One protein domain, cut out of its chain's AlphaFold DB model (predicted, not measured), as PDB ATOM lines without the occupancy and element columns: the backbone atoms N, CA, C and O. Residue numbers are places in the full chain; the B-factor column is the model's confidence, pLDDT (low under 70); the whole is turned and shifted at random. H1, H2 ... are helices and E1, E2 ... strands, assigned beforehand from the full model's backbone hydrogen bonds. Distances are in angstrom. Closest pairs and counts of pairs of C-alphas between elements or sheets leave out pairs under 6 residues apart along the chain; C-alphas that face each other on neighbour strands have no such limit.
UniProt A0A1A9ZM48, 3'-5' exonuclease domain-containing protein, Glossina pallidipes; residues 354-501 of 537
ATOM      1  N   HIS A 354      41.907 -37.263 -16.363       62.06
ATOM      2  CA  HIS A 354      43.231 -36.806 -15.954       62.06
ATOM      3  C   HIS A 354      43.735 -35.719 -16.914       62.06
ATOM      4  O   HIS A 354      44.004 -35.990 -18.086       62.06
ATOM      5  N   LYS A 355      43.897 -34.485 -16.428       65.62
ATOM      6  CA  LYS A 355      44.443 -33.368 -17.210       65.62
ATOM      7  C   LYS A 355      45.776 -32.908 -16.604       65.62
ATOM      8  O   LYS A 355      45.766 -32.399 -15.483       65.62
ATOM      9  N   PRO A 356      46.915 -33.051 -17.311       68.25
ATOM     10  CA  PRO A 356      48.166 -32.419 -16.908       68.25
ATOM     11  C   PRO A 356      47.966 -30.914 -16.785       68.25
ATOM     12  O   PRO A 356      47.389 -30.286 -17.679       68.25
ATOM     13  N   LEU A 357      48.420 -30.347 -15.674       75.19
ATOM     14  CA  LEU A 357      48.133 -28.962 -15.344       75.19
ATOM     15  C   LEU A 357      48.899 -27.989 -16.247       75.19
ATOM     16  O   LEU A 357      48.328 -27.020 -16.737       75.19
ATOM     17  N   VAL A 358      50.172 -28.258 -16.536       82.75
ATOM     18  CA  VAL A 358      50.888 -27.559 -17.613       82.75
ATOM     19  C   VAL A 358      50.666 -28.339 -18.915       82.75
ATOM     20  O   VAL A 358      51.085 -29.498 -18.994       82.75
ATOM     21  N   PRO A 359      50.047 -27.745 -19.957       84.88
ATOM     22  CA  PRO A 359      49.832 -28.436 -21.223       84.88
ATOM     23  C   PRO A 359      51.140 -28.904 -21.868       84.88
ATOM     24  O   PRO A 359      52.145 -28.187 -21.845       84.88
ATOM     25  N   TYR A 360      51.086 -30.067 -22.528       76.19
ATOM     26  CA  TYR A 360      52.222 -30.671 -23.238       76.19
ATOM     27  C   TYR A 360      52.914 -29.710 -24.216       76.19
ATOM     28  O   TYR A 360      54.134 -29.752 -24.359       76.19
ATOM     29  N   GLU A 361      52.151 -28.800 -24.840       83.88
ATOM     30  CA  GLU A 361      52.694 -27.781 -25.745       83.88
ATOM     31  C   GLU A 361      53.829 -26.963 -25.104       83.88
ATOM     32  O   GLU A 361      54.782 -26.628 -25.803       83.88
ATOM     33  N   TYR A 362      53.774 -26.712 -23.792       89.88
ATOM     34  CA  TYR A 362      54.814 -26.003 -23.043       89.88
ATOM     35  C   TYR A 362      55.771 -26.957 -22.332       89.88
ATOM     36  O   TYR A 362      56.984 -26.785 -22.435       89.88
ATOM     37  N   SER A 363      55.256 -27.972 -21.628       81.38
ATOM     38  CA  SER A 363      56.098 -28.832 -20.784       81.38
ATOM     39  C   SER A 363      57.143 -29.619 -21.576       81.38
ATOM     40  O   SER A 363      58.240 -29.815 -21.063       81.38
ATOM     41  N   GLN A 364      56.889 -29.945 -22.853       77.38
ATOM     42  CA  GLN A 364      57.885 -30.546 -23.759       77.38
ATOM     43  C   GLN A 364      59.158 -29.695 -23.964       77.38
ATOM     44  O   GLN A 364      60.163 -30.207 -24.454       77.38
ATOM     45  N   HIS A 365      59.109 -28.394 -23.655       85.38
ATOM     46  CA  HIS A 365      60.227 -27.458 -23.799       85.38
ATOM     47  C   HIS A 365      60.905 -27.116 -22.468       85.38
ATOM     48  O   HIS A 365      61.945 -26.468 -22.484       85.38
ATOM     49  N   PHE A 366      60.349 -27.535 -21.328       80.81
ATOM     50  CA  PHE A 366      60.964 -27.287 -20.025       80.81
ATOM     51  C   PHE A 366      62.265 -28.109 -19.900       80.81
ATOM     52  O   PHE A 366      62.329 -29.219 -20.435       80.81
ATOM     53  N   PRO A 367      63.284 -27.660 -19.148       68.31
ATOM     54  CA  PRO A 367      64.423 -28.495 -18.793       68.31
ATOM     55  C   PRO A 367      63.981 -29.731 -17.999       68.31
ATOM     56  O   PRO A 367      62.997 -29.697 -17.255       68.31
ATOM     57  N   VAL A 368      64.729 -30.829 -18.136       47.00
ATOM     58  CA  VAL A 368      64.384 -32.164 -17.600       47.00
ATOM     59  C   VAL A 368      64.002 -32.130 -16.116       47.00
ATOM     60  O   VAL A 368      63.027 -32.759 -15.713       47.00
ATOM     61  N   ASN A 369      64.719 -31.356 -15.297       49.59
ATOM     62  CA  ASN A 369      64.431 -31.221 -13.865       49.59
ATOM     63  C   ASN A 369      63.031 -30.643 -13.576       49.59
ATOM     64  O   ASN A 369      62.365 -31.090 -12.644       49.59
ATOM     65  N   HIS A 370      62.560 -29.698 -14.390       58.12
ATOM     66  CA  HIS A 370      61.213 -29.143 -14.295       58.12
ATOM     67  C   HIS A 370      60.172 -30.114 -14.858       58.12
ATOM     68  O   HIS A 370      59.104 -30.233 -14.263       58.12
ATOM     69  N   GLN A 371      60.480 -30.847 -15.938       50.09
ATOM     70  CA  GLN A 371      59.591 -31.892 -16.469       50.09
ATOM     71  C   GLN A 371      59.330 -32.996 -15.431       50.09
ATOM     72  O   GLN A 371      58.176 -33.308 -15.155       50.09
ATOM     73  N   LEU A 372      60.382 -33.520 -14.791       46.38
ATOM     74  CA  LEU A 372      60.275 -34.517 -13.716       46.38
ATOM     75  C   LEU A 372      59.434 -34.013 -12.532       46.38
ATOM     76  O   LEU A 372      58.683 -34.781 -11.934       46.38
ATOM     77  N   PHE A 373      59.533 -32.722 -12.210       53.41
ATOM     78  CA  PHE A 373      58.781 -32.101 -11.123       53.41
ATOM     79  C   PHE A 373      57.280 -31.951 -11.432       53.41
ATOM     80  O   PHE A 373      56.452 -32.186 -10.554       53.41
ATOM     81  N   ILE A 374      56.911 -31.603 -12.672       54.66
ATOM     82  CA  ILE A 374      55.501 -31.449 -13.089       54.66
ATOM     83  C   ILE A 374      54.866 -32.736 -13.631       54.66
ATOM     84  O   ILE A 374      53.660 -32.760 -13.852       54.66
ATOM     85  N   ALA A 375      55.628 -33.818 -13.820       44.28
ATOM     86  CA  ALA A 375      55.124 -35.094 -14.346       44.28
ATOM     87  C   ALA A 375      53.984 -35.712 -13.507       44.28
ATOM     88  O   ALA A 375      53.241 -36.557 -14.002       44.28
ATOM     89  N   ARG A 376      53.839 -35.285 -12.245       47.91
ATOM     90  CA  ARG A 376      52.779 -35.705 -11.311       47.91
ATOM     91  C   ARG A 376      51.722 -34.612 -11.055       47.91
ATOM     92  O   ARG A 376      50.830 -34.815 -10.238       47.91
ATOM     93  N   ASP A 377      51.808 -33.463 -11.731       59.31
ATOM     94  CA  ASP A 377      50.919 -32.304 -11.553       59.31
ATOM     95  C   ASP A 377      49.675 -32.437 -12.450       59.31
ATOM     96  O   ASP A 377      49.594 -31.873 -13.545       59.31
ATOM     97  N   VAL A 378      48.724 -33.265 -12.011       62.72
ATOM     98  CA  VAL A 378      47.529 -33.668 -12.770       62.72
ATOM     99  C   VAL A 378      46.267 -33.350 -11.970       62.72
ATOM    100  O   VAL A 378      46.175 -33.699 -10.795       62.72
ATOM    101  N   ILE A 379      45.277 -32.728 -12.615       68.81
ATOM    102  CA  ILE A 379      43.944 -32.496 -12.041       68.81
ATOM    103  C   ILE A 379      42.919 -33.484 -12.605       68.81
ATOM    104  O   ILE A 379      43.017 -33.909 -13.758       68.81
ATOM    105  N   PHE A 380      41.915 -33.812 -11.793       68.81
ATOM    106  CA  PHE A 380      40.796 -34.684 -12.149       68.81
ATOM    107  C   PHE A 380      39.582 -33.840 -12.530       68.81
ATOM    108  O   PHE A 380      39.200 -32.933 -11.787       68.81
ATOM    109  N   LEU A 381      38.966 -34.123 -13.676       64.31
ATOM    110  CA  LEU A 381      37.802 -33.393 -14.180       64.31
ATOM    111  C   LEU A 381      36.726 -34.349 -14.698       64.31
ATOM    112  O   LEU A 381      37.037 -35.378 -15.295       64.31
ATOM    113  N   CYS A 382      35.460 -33.969 -14.547       69.38
ATOM    114  CA  CYS A 382      34.361 -34.619 -15.255       69.38
ATOM    115  C   CYS A 382      34.253 -34.118 -16.711       69.38
ATOM    116  O   CYS A 382      34.738 -33.019 -17.016       69.38
ATOM    117  N   PRO A 383      33.592 -34.848 -17.632       70.31
ATOM    118  CA  PRO A 383      33.505 -34.466 -19.047       70.31
ATOM    119  C   PRO A 383      32.934 -33.065 -19.287       70.31
ATOM    120  O   PRO A 383      33.415 -32.337 -20.158       70.31
ATOM    121  N   LYS A 384      31.941 -32.659 -18.484       73.81
ATOM    122  CA  LYS A 384      31.338 -31.319 -18.539       73.81
ATOM    123  C   LYS A 384      32.394 -30.249 -18.239       73.81
ATOM    124  O   LYS A 384      32.597 -29.331 -19.033       73.81
ATOM    125  N   CYS A 385      33.145 -30.419 -17.153       74.62
ATOM    126  CA  CYS A 385      34.231 -29.519 -16.773       74.62
ATOM    127  C   CYS A 385      35.421 -29.548 -17.745       74.62
ATOM    128  O   CYS A 385      36.054 -28.513 -17.937       74.62
ATOM    129  N   VAL A 386      35.694 -30.671 -18.422       74.12
ATOM    130  CA  VAL A 386      36.698 -30.740 -19.503       74.12
ATOM    131  C   VAL A 386      36.306 -29.863 -20.690       74.12
ATOM    132  O   VAL A 386      37.137 -29.093 -21.172       74.12
ATOM    133  N   ARG A 387      35.045 -29.931 -21.141       76.06
ATOM    134  CA  ARG A 387      34.528 -29.078 -22.225       76.06
ATOM    135  C   ARG A 387      34.631 -27.591 -21.854       76.06
ATOM    136  O   ARG A 387      35.163 -26.803 -22.633       76.06
ATOM    137  N   LEU A 388      34.205 -27.229 -20.638       75.19
ATOM    138  CA  LEU A 388      34.265 -25.855 -20.119       75.19
ATOM    139  C   LEU A 388      35.702 -25.320 -20.009       75.19
ATOM    140  O   LEU A 388      35.994 -24.225 -20.495       75.19
ATOM    141  N   ILE A 389      36.619 -26.085 -19.404       76.81
ATOM    142  CA  ILE A 389      38.005 -25.635 -19.242       76.81
ATOM    143  C   ILE A 389      38.736 -25.565 -20.582       76.81
ATOM    144  O   ILE A 389      39.590 -24.703 -20.749       76.81
ATOM    145  N   ASP A 390      38.397 -26.411 -21.559       76.19
ATOM    146  CA  ASP A 390      39.015 -26.355 -22.884       76.19
ATOM    147  C   ASP A 390      38.658 -25.074 -23.645       76.19
ATOM    148  O   ASP A 390      39.543 -24.512 -24.287       76.19
ATOM    149  N   ILE A 391      37.432 -24.556 -23.510       78.19
ATOM    150  CA  ILE A 391      37.084 -23.217 -24.016       78.19
ATOM    151  C   ILE A 391      37.834 -22.147 -23.206       78.19
ATOM    152  O   ILE A 391      38.497 -21.288 -23.779       78.19
ATOM    153  N   SER A 392      37.826 -22.227 -21.869       81.75
ATOM    154  CA  SER A 392      38.555 -21.273 -21.013       81.75
ATOM    155  C   SER A 392      40.057 -21.200 -21.342       81.75
ATOM    156  O   SER A 392      40.648 -20.118 -21.352       81.75
ATOM    157  N   ASN A 393      40.681 -22.330 -21.690       85.69
ATOM    158  CA  ASN A 393      42.090 -22.409 -22.068       85.69
ATOM    159  C   ASN A 393      42.433 -21.495 -23.249       85.69
ATOM    160  O   ASN A 393      43.536 -20.952 -23.257       85.69
ATOM    161  N   LEU A 394      41.518 -21.245 -24.195       86.38
ATOM    162  CA  LEU A 394      41.736 -20.304 -25.305       86.38
ATOM    163  C   LEU A 394      42.122 -18.902 -24.801       86.38
ATOM    164  O   LEU A 394      42.997 -18.250 -25.377       86.38
ATOM    165  N   LYS A 395      41.561 -18.471 -23.663       87.12
ATOM    166  CA  LYS A 395      41.905 -17.203 -23.000       87.12
ATOM    167  C   LYS A 395      43.330 -17.222 -22.445       87.12
ATOM    168  O   LYS A 395      44.066 -16.260 -22.662       87.12
ATOM    169  N   MET A 396      43.752 -18.314 -21.799       90.50
ATOM    170  CA  MET A 396      45.138 -18.474 -21.327       90.50
ATOM    171  C   MET A 396      46.128 -18.547 -22.495       90.50
ATOM    172  O   MET A 396      47.130 -17.836 -22.490       90.50
ATOM    173  N   TYR A 397      45.818 -19.316 -23.540       92.38
ATOM    174  CA  TYR A 397      46.622 -19.367 -24.758       92.38
ATOM    175  C   TYR A 397      46.759 -17.976 -25.402       92.38
ATOM    176  O   TYR A 397      47.864 -17.607 -25.791       92.38
ATOM    177  N   ASN A 398      45.691 -17.164 -25.488       90.62
ATOM    178  CA  ASN A 398      45.789 -15.797 -26.028       90.62
ATOM    179  C   ASN A 398      46.580 -14.866 -25.094       90.62
ATOM    180  O   ASN A 398      47.341 -14.023 -25.563       90.62
ATOM    181  N   LYS A 399      46.424 -15.025 -23.772       92.44
ATOM    182  CA  LYS A 399      47.182 -14.279 -22.761       92.44
ATOM    183  C   LYS A 399      48.680 -14.558 -22.890       92.44
ATOM    184  O   LYS A 399      49.441 -13.613 -23.059       92.44
ATOM    185  N   LEU A 400      49.097 -15.825 -22.890       94.81
ATOM    186  CA  LEU A 400      50.499 -16.222 -23.066       94.81
ATOM    187  C   LEU A 400      51.043 -15.791 -24.430       94.81
ATOM    188  O   LEU A 400      52.153 -15.267 -24.497       94.81
ATOM    189  N   ARG A 401      50.241 -15.923 -25.497       93.38
ATOM    190  CA  ARG A 401      50.581 -15.434 -26.840       93.38
ATOM    191  C   ARG A 401      50.918 -13.940 -26.831       93.38
ATOM    192  O   ARG A 401      51.981 -13.570 -27.307       93.38
ATOM    193  N   LYS A 402      50.044 -13.102 -26.259       93.06
ATOM    194  CA  LYS A 402      50.246 -11.645 -26.157       93.06
ATOM    195  C   LYS A 402      51.390 -11.274 -25.206       93.06
ATOM    196  O   LYS A 402      52.161 -10.382 -25.525       93.06
ATOM    197  N   MET A 403      51.514 -11.949 -24.062       93.75
ATOM    198  CA  MET A 403      52.566 -11.682 -23.068       93.75
ATOM    199  C   MET A 403      53.974 -12.025 -23.566       93.75
ATOM    200  O   MET A 403      54.933 -11.399 -23.128       93.75
ATOM    201  N   CYS A 404      54.104 -13.029 -24.438       94.38
ATOM    202  CA  CYS A 404      55.401 -13.528 -24.901       94.38
ATOM    203  C   CYS A 404      55.719 -13.179 -26.362       94.38
ATOM    204  O   CYS A 404      56.718 -13.670 -26.875       94.38
ATOM    205  N   ASP A 405      54.853 -12.405 -27.023       92.69
ATOM    206  CA  ASP A 405      54.835 -12.187 -28.479       92.69
ATOM    207  C   ASP A 405      55.005 -13.485 -29.298       92.69
ATOM    208  O   ASP A 405      55.731 -13.577 -30.286       92.69
ATOM    209  N   ALA A 406      54.355 -14.553 -28.831       92.44
ATOM    210  CA  ALA A 406      54.477 -15.872 -29.433       92.44
ATOM    211  C   ALA A 406      53.550 -16.011 -30.660       92.44
ATOM    212  O   ALA A 406      52.474 -15.404 -30.701       92.44
ATOM    213  N   PRO A 407      53.884 -16.878 -31.636       91.06
ATOM    214  CA  PRO A 407      52.963 -17.232 -32.714       91.06
ATOM    215  C   PRO A 407      51.735 -17.983 -32.170       91.06
ATOM    216  O   PRO A 407      51.655 -18.321 -30.989       91.06
ATOM    217  N   TYR A 408      50.747 -18.249 -33.020       88.81
ATOM    218  CA  TYR A 408      49.542 -18.988 -32.628       88.81
ATOM    219  C   TYR A 408      49.829 -20.481 -32.359       88.81
ATOM    220  O   TYR A 408      50.696 -21.075 -32.997       88.81
ATOM    221  N   SER A 409      49.084 -21.100 -31.433       87.81
ATOM    222  CA  SER A 409      49.249 -22.518 -31.067       87.81
ATOM    223  C   SER A 409      48.895 -23.453 -32.226       87.81
ATOM    224  O   SER A 409      47.803 -23.392 -32.797       87.81
ATOM    225  N   PHE A 410      49.815 -24.375 -32.515       83.38
ATOM    226  CA  PHE A 410      49.621 -25.462 -33.475       83.38
ATOM    227  C   PHE A 410      48.527 -26.437 -33.015       83.38
ATOM    228  O   PHE A 410      47.679 -26.853 -33.804       83.38
ATOM    229  N   PHE A 411      48.531 -26.792 -31.726       81.75
ATOM    230  CA  PHE A 411      47.607 -27.778 -31.168       81.75
ATOM    231  C   PHE A 411      46.170 -27.244 -31.124       81.75
ATOM    232  O   PHE A 411      45.235 -27.995 -31.413       81.75
ATOM    233  N   LEU A 412      45.983 -25.947 -30.847       85.12
ATOM    234  CA  LEU A 412      44.675 -25.302 -30.974       85.12
ATOM    235  C   LEU A 412      44.189 -25.295 -32.428       85.12
ATOM    236  O   LEU A 412      43.071 -25.742 -32.675       85.12
ATOM    237  N   ARG A 413      45.026 -24.876 -33.391       86.12
ATOM    238  CA  ARG A 413      44.672 -24.868 -34.826       86.12
ATOM    239  C   ARG A 413      44.236 -26.246 -35.325       86.12
ATOM    240  O   ARG A 413      43.168 -26.368 -35.916       86.12
ATOM    241  N   GLN A 414      44.984 -27.302 -35.000       83.69
ATOM    242  CA  GLN A 414      44.604 -28.684 -35.332       83.69
ATOM    243  C   GLN A 414      43.254 -29.097 -34.726       83.69
ATOM    244  O   GLN A 414      42.445 -29.755 -35.383       83.69
ATOM    245  N   ARG A 415      42.980 -28.702 -33.477       85.38
ATOM    246  CA  ARG A 415      41.717 -29.023 -32.798       85.38
ATOM    247  C   ARG A 415      40.527 -28.289 -33.421       85.38
ATOM    248  O   ARG A 415      39.498 -28.914 -33.656       85.38
ATOM    249  N   VAL A 416      40.696 -27.008 -33.751       90.69
ATOM    250  CA  VAL A 416      39.699 -26.196 -34.470       90.69
ATOM    251  C   VAL A 416      39.435 -26.769 -35.858       90.69
ATOM    252  O   VAL A 416      38.280 -26.987 -36.197       90.69
ATOM    253  N   LYS A 417      40.485 -27.103 -36.620       89.81
ATOM    254  CA  LYS A 417      40.378 -27.757 -37.933       89.81
ATOM    255  C   LYS A 417      39.577 -29.058 -37.860       89.81
ATOM    256  O   LYS A 417      38.719 -29.295 -38.706       89.81
ATOM    257  N   LYS A 418      39.810 -29.887 -36.832       87.62
ATOM    258  CA  LYS A 418      39.027 -31.111 -36.597       87.62
ATOM    259  C   LYS A 418      37.555 -30.799 -36.310       87.62
ATOM    260  O   LYS A 418      36.693 -31.371 -36.965       87.62
ATOM    261  N   PHE A 419      37.269 -29.901 -35.365       88.44
ATOM    262  CA  PHE A 419      35.892 -29.542 -35.002       88.44
ATOM    263  C   PHE A 419      35.137 -28.906 -36.175       88.44
ATOM    264  O   PHE A 419      34.004 -29.291 -36.442       88.44
ATOM    265  N   ALA A 420      35.784 -28.020 -36.935       92.12
ATOM    266  CA  ALA A 420      35.208 -27.407 -38.125       92.12
ATOM    267  C   ALA A 420      34.870 -28.442 -39.211       92.12
ATOM    268  O   ALA A 420      33.804 -28.356 -39.808       92.12
ATOM    269  N   LYS A 421      35.720 -29.460 -39.425       91.00
ATOM    270  CA  LYS A 421      35.401 -30.583 -40.326       91.00
ATOM    271  C   LYS A 421      34.205 -31.404 -39.848       91.00
ATOM    272  O   LYS A 421      33.352 -31.734 -40.659       91.00
ATOM    273  N   THR A 422      34.112 -31.715 -38.555       89.25
ATOM    274  CA  THR A 422      32.961 -32.473 -38.031       89.25
ATOM    275  C   THR A 422      31.653 -31.682 -38.148       89.25
ATOM    276  O   THR A 422      30.659 -32.245 -38.585       89.25
ATOM    277  N   LEU A 423      31.670 -30.371 -37.882       89.75
ATOM    278  CA  LEU A 423      30.518 -29.471 -38.076       89.75
ATOM    279  C   LEU A 423      30.139 -29.232 -39.556       89.75
ATOM    280  O   LEU A 423      29.097 -28.647 -39.834       89.75
ATOM    281  N   LEU A 424      30.974 -29.640 -40.520       90.50
ATOM    282  CA  LEU A 424      30.658 -29.575 -41.956       90.50
ATOM    283  C   LEU A 424      30.052 -30.876 -42.503       90.50
ATOM    284  O   LEU A 424      29.364 -30.826 -43.523       90.50
ATOM    285  N   ASN A 425      30.301 -32.003 -41.830       85.50
ATOM    286  CA  ASN A 425      29.930 -33.357 -42.250       85.50
ATOM    287  C   ASN A 425      28.871 -33.978 -41.314       85.50
ATOM    288  O   ASN A 425      28.826 -35.194 -41.144       85.50
ATOM    289  N   GLU A 426      28.031 -33.154 -40.680       68.12
ATOM    290  CA  GLU A 426      27.109 -33.592 -39.616       68.12
ATOM    291  C   GLU A 426      26.170 -34.727 -40.052       68.12
ATOM    292  O   GLU A 426      25.875 -35.609 -39.252       68.12
ATOM    293  N   GLU A 427      25.763 -34.751 -41.324       63.03
ATOM    294  CA  GLU A 427      24.896 -35.784 -41.914       63.03
ATOM    295  C   GLU A 427      25.558 -37.179 -41.976       63.03
ATOM    296  O   GLU A 427      24.861 -38.191 -41.950       63.03
ATOM    297  N   GLU A 428      26.895 -37.256 -42.010       59.16
ATOM    298  CA  GLU A 428      27.655 -38.518 -42.039       59.16
ATOM    299  C   GLU A 428      28.026 -39.026 -40.633       59.16
ATOM    300  O   GLU A 428      28.384 -40.193 -40.459       59.16
ATOM    301  N   THR A 429      27.972 -38.163 -39.613       59.94
ATOM    302  CA  THR A 429      28.414 -38.484 -38.248       59.94
ATOM    303  C   THR A 429      27.259 -38.462 -37.254       59.94
ATOM    304  O   THR A 429      26.680 -37.408 -37.010       59.94
ATOM    305  N   GLN A 430      26.995 -39.585 -36.575       66.19
ATOM    306  CA  GLN A 430      26.095 -39.635 -35.411       66.19
ATOM    307  C   GLN A 430      26.675 -38.823 -34.234       66.19
ATOM    308  O   GLN A 430      27.308 -39.360 -33.324       66.19
ATOM    309  N   MET A 431      26.490 -37.505 -34.272       75.38
ATOM    310  CA  MET A 431      26.968 -36.549 -33.276       75.38
ATOM    311  C   MET A 431      25.851 -36.194 -32.288       75.38
ATOM    312  O   MET A 431      24.726 -35.908 -32.685       75.38
ATOM    313  N   SER A 432      26.164 -36.176 -30.989       77.00
ATOM    314  CA  SER A 432      25.215 -35.719 -29.969       77.00
ATOM    315  C   SER A 432      25.120 -34.193 -29.914       77.00
ATOM    316  O   SER A 432      26.117 -33.494 -30.099       77.00
ATOM    317  N   GLU A 433      23.938 -33.684 -29.563       77.19
ATOM    318  CA  GLU A 433      23.662 -32.246 -29.429       77.19
ATOM    319  C   GLU A 433      24.631 -31.541 -28.458       77.19
ATOM    320  O   GLU A 433      25.163 -30.476 -28.759       77.19
ATOM    321  N   GLU A 434      24.990 -32.177 -27.334       69.38
ATOM    322  CA  GLU A 434      26.015 -31.636 -26.426       69.38
ATOM    323  C   GLU A 434      27.395 -31.475 -27.088       69.38
ATOM    324  O   GLU A 434      28.168 -30.579 -26.738       69.38
ATOM    325  N   SER A 435      27.746 -32.387 -28.002       71.88
ATOM    326  CA  SER A 435      29.028 -32.362 -28.712       71.88
ATOM    327  C   SER A 435      29.020 -31.287 -29.794       71.88
ATOM    328  O   SER A 435      30.009 -30.563 -29.915       71.88
ATOM    329  N   ARG A 436      27.887 -31.131 -30.494       80.25
ATOM    330  CA  ARG A 436      27.621 -30.040 -31.438       80.25
ATOM    331  C   ARG A 436      27.822 -28.683 -30.764       80.25
ATOM    332  O   ARG A 436      28.719 -27.938 -31.152       80.25
ATOM    333  N   GLN A 437      27.075 -28.410 -29.692       80.88
ATOM    334  CA  GLN A 437      27.140 -27.148 -28.945       80.88
ATOM    335  C   GLN A 437      28.553 -26.854 -28.425       80.88
ATOM    336  O   GLN A 437      29.029 -25.722 -28.499       80.88
ATOM    337  N   TYR A 438      29.264 -27.876 -27.935       80.44
ATOM    338  CA  TYR A 438      30.654 -27.732 -27.506       80.44
ATOM    339  C   TYR A 438      31.601 -27.373 -28.666       80.44
ATOM    340  O   TYR A 438      32.459 -26.503 -28.499       80.44
ATOM    341  N   TYR A 439      31.464 -28.012 -29.831       85.25
ATOM    342  CA  TYR A 439      32.299 -27.723 -31.001       85.25
ATOM    343  C   TYR A 439      32.005 -26.329 -31.562       85.25
ATOM    344  O   TYR A 439      32.945 -25.569 -31.795       85.25
ATOM    345  N   GLU A 440      30.730 -25.961 -31.708       84.94
ATOM    346  CA  GLU A 440      30.307 -24.626 -32.147       84.94
ATOM    347  C   GLU A 440      30.843 -23.539 -31.203       84.94
ATOM    348  O   GLU A 440      31.473 -22.584 -31.661       84.94
ATOM    349  N   ALA A 441      30.696 -23.713 -29.883       84.94
ATOM    350  CA  ALA A 441      31.201 -22.768 -28.887       84.94
ATOM    351  C   ALA A 441      32.738 -22.653 -28.893       84.94
ATOM    352  O   ALA A 441      33.273 -21.547 -28.803       84.94
ATOM    353  N   PHE A 442      33.463 -23.769 -29.031       86.44
ATOM    354  CA  PHE A 442      34.929 -23.766 -29.085       86.44
ATOM    355  C   PHE A 442      35.456 -23.090 -30.360       86.44
ATOM    356  O   PHE A 442      36.403 -22.305 -30.300       86.44
ATOM    357  N   VAL A 443      34.840 -23.367 -31.514       91.06
ATOM    358  CA  VAL A 443      35.199 -22.743 -32.797       91.06
ATOM    359  C   VAL A 443      34.849 -21.249 -32.796       91.06
ATOM    360  O   VAL A 443      35.657 -20.438 -33.251       91.06
ATOM    361  N   LEU A 444      33.704 -20.862 -32.219       87.94
ATOM    362  CA  LEU A 444      33.298 -19.463 -32.057       87.94
ATOM    363  C   LEU A 444      34.252 -18.680 -31.146       87.94
ATOM    364  O   LEU A 444      34.696 -17.602 -31.541       87.94
ATOM    365  N   ASP A 445      34.602 -19.195 -29.962       86.56
ATOM    366  CA  ASP A 445      35.538 -18.517 -29.046       86.56
ATOM    367  C   ASP A 445      36.945 -18.417 -29.658       86.56
ATOM    368  O   ASP A 445      37.590 -17.370 -29.582       86.56
ATOM    369  N   TYR A 446      37.391 -19.445 -30.385       90.31
ATOM    370  CA  TYR A 446      38.647 -19.378 -31.126       90.31
ATOM    371  C   TYR A 446      38.622 -18.289 -32.217       90.31
ATOM    372  O   TYR A 446      39.530 -17.460 -32.296       90.31
ATOM    373  N   TYR A 447      37.579 -18.242 -33.046       90.50
ATOM    374  CA  TYR A 447      37.472 -17.245 -34.114       90.50
ATOM    375  C   TYR A 447      37.353 -15.814 -33.558       90.50
ATOM    376  O   TYR A 447      38.037 -14.897 -34.022       90.50
ATOM    377  N   THR A 448      36.530 -15.627 -32.524       87.94
ATOM    378  CA  THR A 448      36.221 -14.300 -31.971       87.94
ATOM    379  C   THR A 448      37.249 -13.804 -30.964       87.94
ATOM    380  O   THR A 448      37.782 -12.712 -31.132       87.94
ATOM    381  N   ASN A 449      37.587 -14.598 -29.947       83.19
ATOM    382  CA  ASN A 449      38.425 -14.166 -28.829       83.19
ATOM    383  C   ASN A 449      39.907 -14.516 -29.017       83.19
ATOM    384  O   ASN A 449      40.766 -13.756 -28.563       83.19
ATOM    385  N   TYR A 450      40.240 -15.628 -29.687       85.44
ATOM    386  CA  TYR A 450      41.639 -16.022 -29.919       85.44
ATOM    387  C   TYR A 450      42.243 -15.356 -31.168       85.44
ATOM    388  O   TYR A 450      43.320 -14.762 -31.071       85.44
ATOM    389  N   LEU A 451      41.538 -15.380 -32.308       87.50
ATOM    390  CA  LEU A 451      41.945 -14.708 -33.555       87.50
ATOM    391  C   LEU A 451      41.506 -13.235 -33.661       87.50
ATOM    392  O   LEU A 451      41.963 -12.541 -34.568       87.50
ATOM    393  N   ASN A 452      40.655 -12.738 -32.754       87.00
ATOM    394  CA  ASN A 452      40.148 -11.357 -32.757       87.00
ATOM    395  C   ASN A 452      39.361 -10.975 -34.037       87.00
ATOM    396  O   ASN A 452      39.371  -9.813 -34.451       87.00
ATOM    397  N   LYS A 453      38.684 -11.941 -34.682       87.69
ATOM    398  CA  LYS A 453      37.822 -11.710 -35.856       87.69
ATOM    399  C   LYS A 453      36.362 -11.484 -35.430       87.69
ATOM    400  O   LYS A 453      35.898 -12.033 -34.438       87.69
ATOM    401  N   LYS A 454      35.597 -10.695 -36.194       85.38
ATOM    402  CA  LYS A 454      34.149 -10.496 -35.968       85.38
ATOM    403  C   LYS A 454      33.329 -11.384 -36.909       85.38
ATOM    404  O   LYS A 454      33.682 -11.522 -38.076       85.38
ATOM    405  N   GLY A 455      32.236 -11.958 -36.408       78.69
ATOM    406  CA  GLY A 455      31.300 -12.784 -37.179       78.69
ATOM    407  C   GLY A 455      30.556 -13.794 -36.301       78.69
ATOM    408  O   GLY A 455      30.987 -14.076 -35.184       78.69
ATOM    409  N   LYS A 456      29.444 -14.336 -36.807       82.75
ATOM    410  CA  LYS A 456      28.857 -15.593 -36.307       82.75
ATOM    411  C   LYS A 456      29.516 -16.756 -37.051       82.75
ATOM    412  O   LYS A 456      29.957 -16.555 -38.177       82.75
ATOM    413  N   ILE A 457      29.573 -17.948 -36.458       83.19
ATOM    414  CA  ILE A 457      30.028 -19.139 -37.188       83.19
ATOM    415  C   ILE A 457      28.986 -19.502 -38.250       83.19
ATOM    416  O   ILE A 457      27.801 -19.621 -37.951       83.19
ATOM    417  N   ASP A 458      29.450 -19.653 -39.486       88.31
ATOM    418  CA  ASP A 458      28.673 -20.091 -40.641       88.31
ATOM    419  C   ASP A 458      29.466 -21.132 -41.454       88.31
ATOM    420  O   ASP A 458      30.644 -21.402 -41.189       88.31
ATOM    421  N   ARG A 459      28.836 -21.716 -42.482       89.00
ATOM    422  CA  ARG A 459      29.467 -22.741 -43.334       89.00
ATOM    423  C   ARG A 459      30.729 -22.237 -44.053       89.00
ATOM    424  O   ARG A 459      31.600 -23.043 -44.375       89.00
ATOM    425  N   ARG A 460      30.863 -20.925 -44.289       90.56
ATOM    426  CA  ARG A 460      32.033 -20.314 -44.940       90.56
ATOM    427  C   ARG A 460      33.223 -20.249 -43.981       90.56
ATOM    428  O   ARG A 460      34.315 -20.660 -44.363       90.56
ATOM    429  N   ILE A 461      33.014 -19.783 -42.751       89.88
ATOM    430  CA  ILE A 461      34.051 -19.718 -41.709       89.88
ATOM    431  C   ILE A 461      34.486 -21.126 -41.293       89.88
ATOM    432  O   ILE A 461      35.680 -21.378 -41.140       89.88
ATOM    433  N   LEU A 462      33.545 -22.070 -41.175       91.94
ATOM    434  CA  LEU A 462      33.880 -23.477 -40.946       91.94
ATOM    435  C   LEU A 462      34.773 -24.022 -42.067       91.94
ATOM    436  O   LEU A 462      35.779 -24.667 -41.776       91.94
ATOM    437  N   LYS A 463      34.467 -23.712 -43.336       91.81
ATOM    438  CA  LYS A 463      35.301 -24.127 -44.470       91.81
ATOM    439  C   LYS A 463      36.714 -23.533 -44.390       91.81
ATOM    440  O   LYS A 463      37.669 -24.306 -44.415       91.81
ATOM    441  N   GLU A 464      36.844 -22.218 -44.178       90.94
ATOM    442  CA  GLU A 464      38.132 -21.520 -43.981       90.94
ATOM    443  C   GLU A 464      39.004 -22.218 -42.918       90.94
ATOM    444  O   GLU A 464      40.153 -22.578 -43.177       90.94
ATOM    445  N   LEU A 465      38.432 -22.483 -41.740       90.12
ATOM    446  CA  LEU A 465      39.129 -23.127 -40.621       90.12
ATOM    447  C   LEU A 465      39.414 -24.622 -40.859       90.12
ATOM    448  O   LEU A 465      40.359 -25.172 -40.293       90.12
ATOM    449  N   SER A 466      38.611 -25.297 -41.686       89.31
ATOM    450  CA  SER A 466      38.789 -26.714 -42.032       89.31
ATOM    451  C   SER A 466      39.898 -26.959 -43.064       89.31
ATOM    452  O   SER A 466      40.487 -28.047 -43.094       89.31
ATOM    453  N   GLU A 467      40.183 -25.960 -43.904       86.94
ATOM    454  CA  GLU A 467      41.162 -26.023 -44.993       86.94
ATOM    455  C   GLU A 467      42.541 -25.496 -44.560       86.94
ATOM    456  O   GLU A 467      43.549 -26.002 -45.052       86.94
ATOM    457  N   GLU A 468      42.602 -24.597 -43.566       78.88
ATOM    458  CA  GLU A 468      43.830 -24.023 -42.984       78.88
ATOM    459  C   GLU A 468      44.950 -25.062 -42.774       78.88
ATOM    460  O   GLU A 468      44.730 -26.079 -42.114       78.88
ATOM    461  N   ASP A 469      46.162 -24.833 -43.289       75.31
ATOM    462  CA  ASP A 469      47.329 -25.673 -42.982       75.31
ATOM    463  C   ASP A 469      48.036 -25.183 -41.701       75.31
ATOM    464  O   ASP A 469      48.651 -24.115 -41.710       75.31
ATOM    465  N   PRO A 470      47.993 -25.945 -40.591       66.69
ATOM    466  CA  PRO A 470      48.625 -25.539 -39.343       66.69
ATOM    467  C   PRO A 470      50.142 -25.792 -39.308       66.69
ATOM    468  O   PRO A 470      50.796 -25.348 -38.363       66.69
ATOM    469  N   THR A 471      50.723 -26.534 -40.264       67.62
ATOM    470  CA  THR A 471      52.118 -27.019 -40.170       67.62
ATOM    471  C   THR A 471      53.161 -25.903 -40.075       67.62
ATOM    472  O   THR A 471      54.181 -26.083 -39.407       67.62
ATOM    473  N   CYS A 472      52.870 -24.724 -40.628       60.09
ATOM    474  CA  CYS A 472      53.724 -23.533 -40.590       60.09
ATOM    475  C   CYS A 472      54.043 -22.998 -39.174       60.09
ATOM    476  O   CYS A 472      54.980 -22.217 -39.026       60.09
ATOM    477  N   TYR A 473      53.329 -23.440 -38.128       61.84
ATOM    478  CA  TYR A 473      53.561 -23.036 -36.729       61.84
ATOM    479  C   TYR A 473      54.031 -24.178 -35.806       61.84
ATOM    480  O   TYR A 473      53.983 -24.046 -34.577       61.84
ATOM    481  N   LEU A 474      54.471 -25.315 -36.361       67.38
ATOM    482  CA  LEU A 474      54.783 -26.530 -35.600       67.38
ATOM    483  C   LEU A 474      55.757 -26.276 -34.428       67.38
ATOM    484  O   LEU A 474      56.932 -25.973 -34.619       67.38
ATOM    485  N   ARG A 475      55.260 -26.456 -33.192       63.28
ATOM    486  CA  ARG A 475      55.995 -26.270 -31.918       63.28
ATOM    487  C   ARG A 475      56.599 -24.868 -31.704       63.28
ATOM    488  O   ARG A 475      57.418 -24.695 -30.803       63.28
ATOM    489  N   ALA A 476      56.192 -23.864 -32.483       80.94
ATOM    490  CA  ALA A 476      56.728 -22.509 -32.374       80.94
ATOM    491  C   ALA A 476      56.152 -21.743 -31.166       80.94
ATOM    492  O   ALA A 476      56.905 -21.112 -30.427       80.94
ATOM    493  N   HIS A 477      54.838 -21.848 -30.918       90.56
ATOM    494  CA  HIS A 477      54.165 -21.158 -29.806       90.56
ATOM    495  C   HIS A 477      54.703 -21.596 -28.439       90.56
ATOM    496  O   HIS A 477      55.186 -20.765 -27.670       90.56
ATOM    497  N   GLY A 478      54.656 -22.904 -28.161       88.44
ATOM    498  CA  GLY A 478      55.136 -23.477 -26.904       88.44
ATOM    499  C   GLY A 478      56.577 -23.079 -26.590       88.44
ATOM    500  O   GLY A 478      56.849 -22.585 -25.497       88.44
ATOM    501  N   ARG A 479      57.484 -23.215 -27.567       90.75
ATOM    502  CA  ARG A 479      58.897 -22.844 -27.418       90.75
ATOM    503  C   ARG A 479      59.073 -21.358 -27.101       90.75
ATOM    504  O   ARG A 479      59.776 -21.042 -26.149       90.75
ATOM    505  N   ALA A 480      58.429 -20.470 -27.861       93.94
ATOM    506  CA  ALA A 480      58.552 -19.024 -27.673       93.94
ATOM    507  C   ALA A 480      58.069 -18.581 -26.281       93.94
ATOM    508  O   ALA A 480      58.756 -17.820 -25.604       93.94
ATOM    509  N   VAL A 481      56.933 -19.117 -25.814       95.75
ATOM    510  CA  VAL A 481      56.430 -18.854 -24.455       95.75
ATOM    511  C   VAL A 481      57.433 -19.337 -23.404       95.75
ATOM    512  O   VAL A 481      57.796 -18.572 -22.517       95.75
ATOM    513  N   VAL A 482      57.920 -20.575 -23.507       94.00
ATOM    514  CA  VAL A 482      58.862 -21.145 -22.530       94.00
ATOM    515  C   VAL A 482      60.159 -20.341 -22.461       94.00
ATOM    516  O   VAL A 482      60.526 -19.906 -21.372       94.00
ATOM    517  N   GLN A 483      60.772 -20.028 -23.604       92.94
ATOM    518  CA  GLN A 483      61.994 -19.218 -23.667       92.94
ATOM    519  C   GLN A 483      61.799 -17.815 -23.071       92.94
ATOM    520  O   GLN A 483      62.664 -17.330 -22.341       92.94
ATOM    521  N   LYS A 484      60.651 -17.166 -23.314       95.50
ATOM    522  CA  LYS A 484      60.341 -15.859 -22.712       95.50
ATOM    523  C   LYS A 484      60.226 -15.944 -21.185       95.50
ATOM    524  O   LYS A 484      60.688 -15.050 -20.477       95.50
ATOM    525  N   PHE A 485      59.648 -17.026 -20.659       93.81
ATOM    526  CA  PHE A 485      59.588 -17.253 -19.215       93.81
ATOM    527  C   PHE A 485      60.948 -17.580 -18.600       93.81
ATOM    528  O   PHE A 485      61.234 -17.066 -17.524       93.81
ATOM    529  N   GLU A 486      61.795 -18.369 -19.261       88.12
ATOM    530  CA  GLU A 486      63.160 -18.652 -18.792       88.12
ATOM    531  C   GLU A 486      64.030 -17.394 -18.732       88.12
ATOM    532  O   GLU A 486      64.720 -17.185 -17.735       88.12
ATOM    533  N   ASN A 487      63.956 -16.547 -19.761       88.44
ATOM    534  CA  ASN A 487      64.868 -15.416 -19.923       88.44
ATOM    535  C   ASN A 487      64.391 -14.122 -19.242       88.44
ATOM    536  O   ASN A 487      65.220 -13.342 -18.783       88.44
ATOM    537  N   GLU A 488      63.078 -13.858 -19.205       90.25
ATOM    538  CA  GLU A 488      62.548 -12.518 -18.891       90.25
ATOM    539  C   GLU A 488      61.393 -12.513 -17.873       90.25
ATOM    540  O   GLU A 488      61.323 -11.620 -17.030       90.25
ATOM    541  N   LEU A 489      60.481 -13.494 -17.902       86.12
ATOM    542  CA  LEU A 489      59.222 -13.449 -17.127       86.12
ATOM    543  C   LEU A 489      59.252 -14.263 -15.815       86.12
ATOM    544  O   LEU A 489      58.253 -14.858 -15.407       86.12
ATOM    545  N   GLY A 490      60.397 -14.275 -15.127       76.25
ATOM    546  CA  GLY A 490      60.517 -14.835 -13.773       76.25
ATOM    547  C   GLY A 490      60.521 -16.369 -13.694       76.25
ATOM    548  O   GLY A 490      60.102 -16.934 -12.681       76.25
ATOM    549  N   GLY A 491      60.974 -17.048 -14.746       85.88
ATOM    550  CA  GLY A 491      61.208 -18.490 -14.788       85.88
ATOM    551  C   GLY A 491      59.961 -19.355 -15.003       85.88
ATOM    552  O   GLY A 491      58.812 -18.940 -14.839       85.88
ATOM    553  N   LEU A 492      60.199 -20.633 -15.304       84.75
ATOM    554  CA  LEU A 492      59.158 -21.642 -15.566       84.75
ATOM    555  C   LEU A 492      58.223 -21.899 -14.384       84.75
ATOM    556  O   LEU A 492      57.086 -22.341 -14.566       84.75
ATOM    557  N   LEU A 493      58.670 -21.582 -13.170       76.38
ATOM    558  CA  LEU A 493      57.836 -21.620 -11.976       76.38
ATOM    559  C   LEU A 493      56.670 -20.627 -12.070       76.38
ATOM    560  O   LEU A 493      55.565 -20.927 -11.623       76.38
ATOM    561  N   THR A 494      56.899 -19.467 -12.688       83.88
ATOM    562  CA  THR A 494      55.879 -18.434 -12.907       83.88
ATOM    563  C   THR A 494      54.899 -18.860 -14.000       83.88
ATOM    564  O   THR A 494      53.691 -18.736 -13.805       83.88
ATOM    565  N   LEU A 495      55.377 -19.489 -15.082       89.06
ATOM    566  CA  LEU A 495      54.514 -20.116 -16.094       89.06
ATOM    567  C   LEU A 495      53.645 -21.239 -15.498       89.06
ATOM    568  O   LEU A 495      52.440 -21.291 -15.736       89.06
ATOM    569  N   THR A 496      54.236 -22.101 -14.666       83.31
ATOM    570  CA  THR A 496      53.522 -23.179 -13.958       83.31
ATOM    571  C   THR A 496      52.459 -22.610 -13.014       83.31
ATOM    572  O   THR A 496      51.328 -23.088 -12.992       83.31
ATOM    573  N   ARG A 497      52.777 -21.535 -12.276       82.62
ATOM    574  CA  ARG A 497      51.812 -20.818 -11.425       82.62
ATOM    575  C   ARG A 497      50.669 -20.197 -12.222       82.62
ATOM    576  O   ARG A 497      49.531 -20.324 -11.791       82.62
ATOM    577  N   LEU A 498      50.938 -19.580 -13.376       87.56
ATOM    578  CA  LEU A 498      49.891 -19.021 -14.239       87.56
ATOM    579  C   LEU A 498      48.901 -20.094 -14.698       87.56
ATOM    580  O   LEU A 498      47.695 -19.862 -14.631       87.56
ATOM    581  N   TRP A 499      49.396 -21.273 -15.092       86.56
ATOM    582  CA  TRP A 499      48.533 -22.419 -15.367       86.56
ATOM    583  C   TRP A 499      47.767 -22.859 -14.112       86.56
ATOM    584  O   TRP A 499      46.550 -22.984 -14.191       86.56
ATOM    585  N   ARG A 500      48.398 -22.974 -12.931       76.31
ATOM    586  CA  ARG A 500      47.688 -23.351 -11.684       76.31
ATOM    587  C   ARG A 500      46.557 -22.390 -11.327       76.31
ATOM    588  O   ARG A 500      45.439 -22.833 -11.081       76.31
ATOM    589  N   THR A 501      46.815 -21.085 -11.340       80.56
ATOM    590  CA  THR A 501      45.802 -20.065 -11.034       80.56
ATOM    591  C   THR A 501      44.634 -20.105 -12.022       80.56
ATOM    592  O   THR A 501      43.499 -19.888 -11.619       80.56
TER     593      THR A 501
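What this domain is: This is residues 354 to 501 of the 537 residues of the protein "3'-5' exonuclease domain-containing protein" of Glossina pallidipes (UniProt A0A1A9ZM48). Two long helices, H3 and H5, lie side by side and run the same way; toward one end of the elongated domain H4 packs across H5, and H6 packs across H4. Toward the other end is a second group, in which H8 folds back from H7, the short H1 packs on H7, and H2 lies far out without touching a helix, while a small ribbon of two antiparallel strands, E1 and E2, leads into the start of H3. The printed part has 148 residues with eight named helices and two named strands, in the order E1, H1, H2, E2, H3, H4, H5, H6, H7, H8; the sheet's order is E1 - E2, and the class is mostly helix. The whole is compact, with a radius of gyration of the C-alphas of 16.3 A, and spans 49 by 31 by 23 A.

How they stand to each other: Strands E1, residues 354 to 356, and E2, residues 378 to 381, are antiparallel neighbours at 138 degrees; N 355 and O 379, and N 379 and O 355, are each 2.9 A apart, within hydrogen-bond range. A tight link of one residue joins E2 to H3, residues 383 to 403, which has a kink of 29 degrees near residue 391. H3 touches H5, residues 433 to 450, at a shallow tilt of 9 degrees, the same way; their closest C-alphas, those of Ile 391 and Phe 442, are 5.5 A apart. H4, residues 410 to 422, touches H5 with residues 416 to 420 alone, at a steep tilt of 44 degrees, opposite ways; the two are a helical hairpin, with the closest C-alphas, of Phe 419 and Tyr 439, 5.7 A apart. H4 touches H6, residues 459 to 467, at a steep tilt of 48 degrees, opposite ways, the C-alphas of Lys 417 and Ser 466 being closest at 4.5 A. H5 and H6 are near each other. H3 only just touches H7, residues 476 to 487, with 3 pairs of C-alphas within 8 A, the closest being Leu 400 and Val 481 at 6.6 A. H7 touches H8, residues 492 to 501, at a steep tilt of 67 degrees, opposite ways, with the C-alphas of Phe 485 and Leu 492 closest at 5.7 A. H7 also touches H1, residues 360 to 363, where the closest C-alphas, of Tyr 362 and Gly 478, are 4.6 A apart. H2, residues 368 to 374, is close to H8 but not clearly touching, with the closest C-alphas, of His 370 and Leu 492, at 7.9 A. Among the pairs that are apart are H6 and H8, and H5 and H7. Every O i to N i+4 pair is within hydrogen-bond range in H2, H4, H5, H6, H7 and H8; H3 has 14 of 17, and H1 is too short for such a pair.

Where its parts are: E1 begins at C-alpha 354, (43.231, -36.806, -15.954). H3 measures 30.0 A from C-alpha 383, (33.505, -34.466, -19.047), to C-alpha 403, (52.566, -11.682, -23.068). H5 measures 24.2 A, H4 18.6 A, H7 16.5 A, H8 14.2 A, H6 12.3 A and H2 10.0 A. H8 ends at C-alpha 501, (45.802, -20.065, -11.034).

The domain as a whole: The two C-alphas farthest apart, those of Glu 427 and Gly 490, are 50.0 A apart. The printed part has no cut and no long link; the link from H4 to H5, 10 residues, is short. Mean pLDDT of the printed part is 80.4, and it is under 70 at residues 354 to 356, 367 to 382, 426 to 430, 434 and 470 to 475.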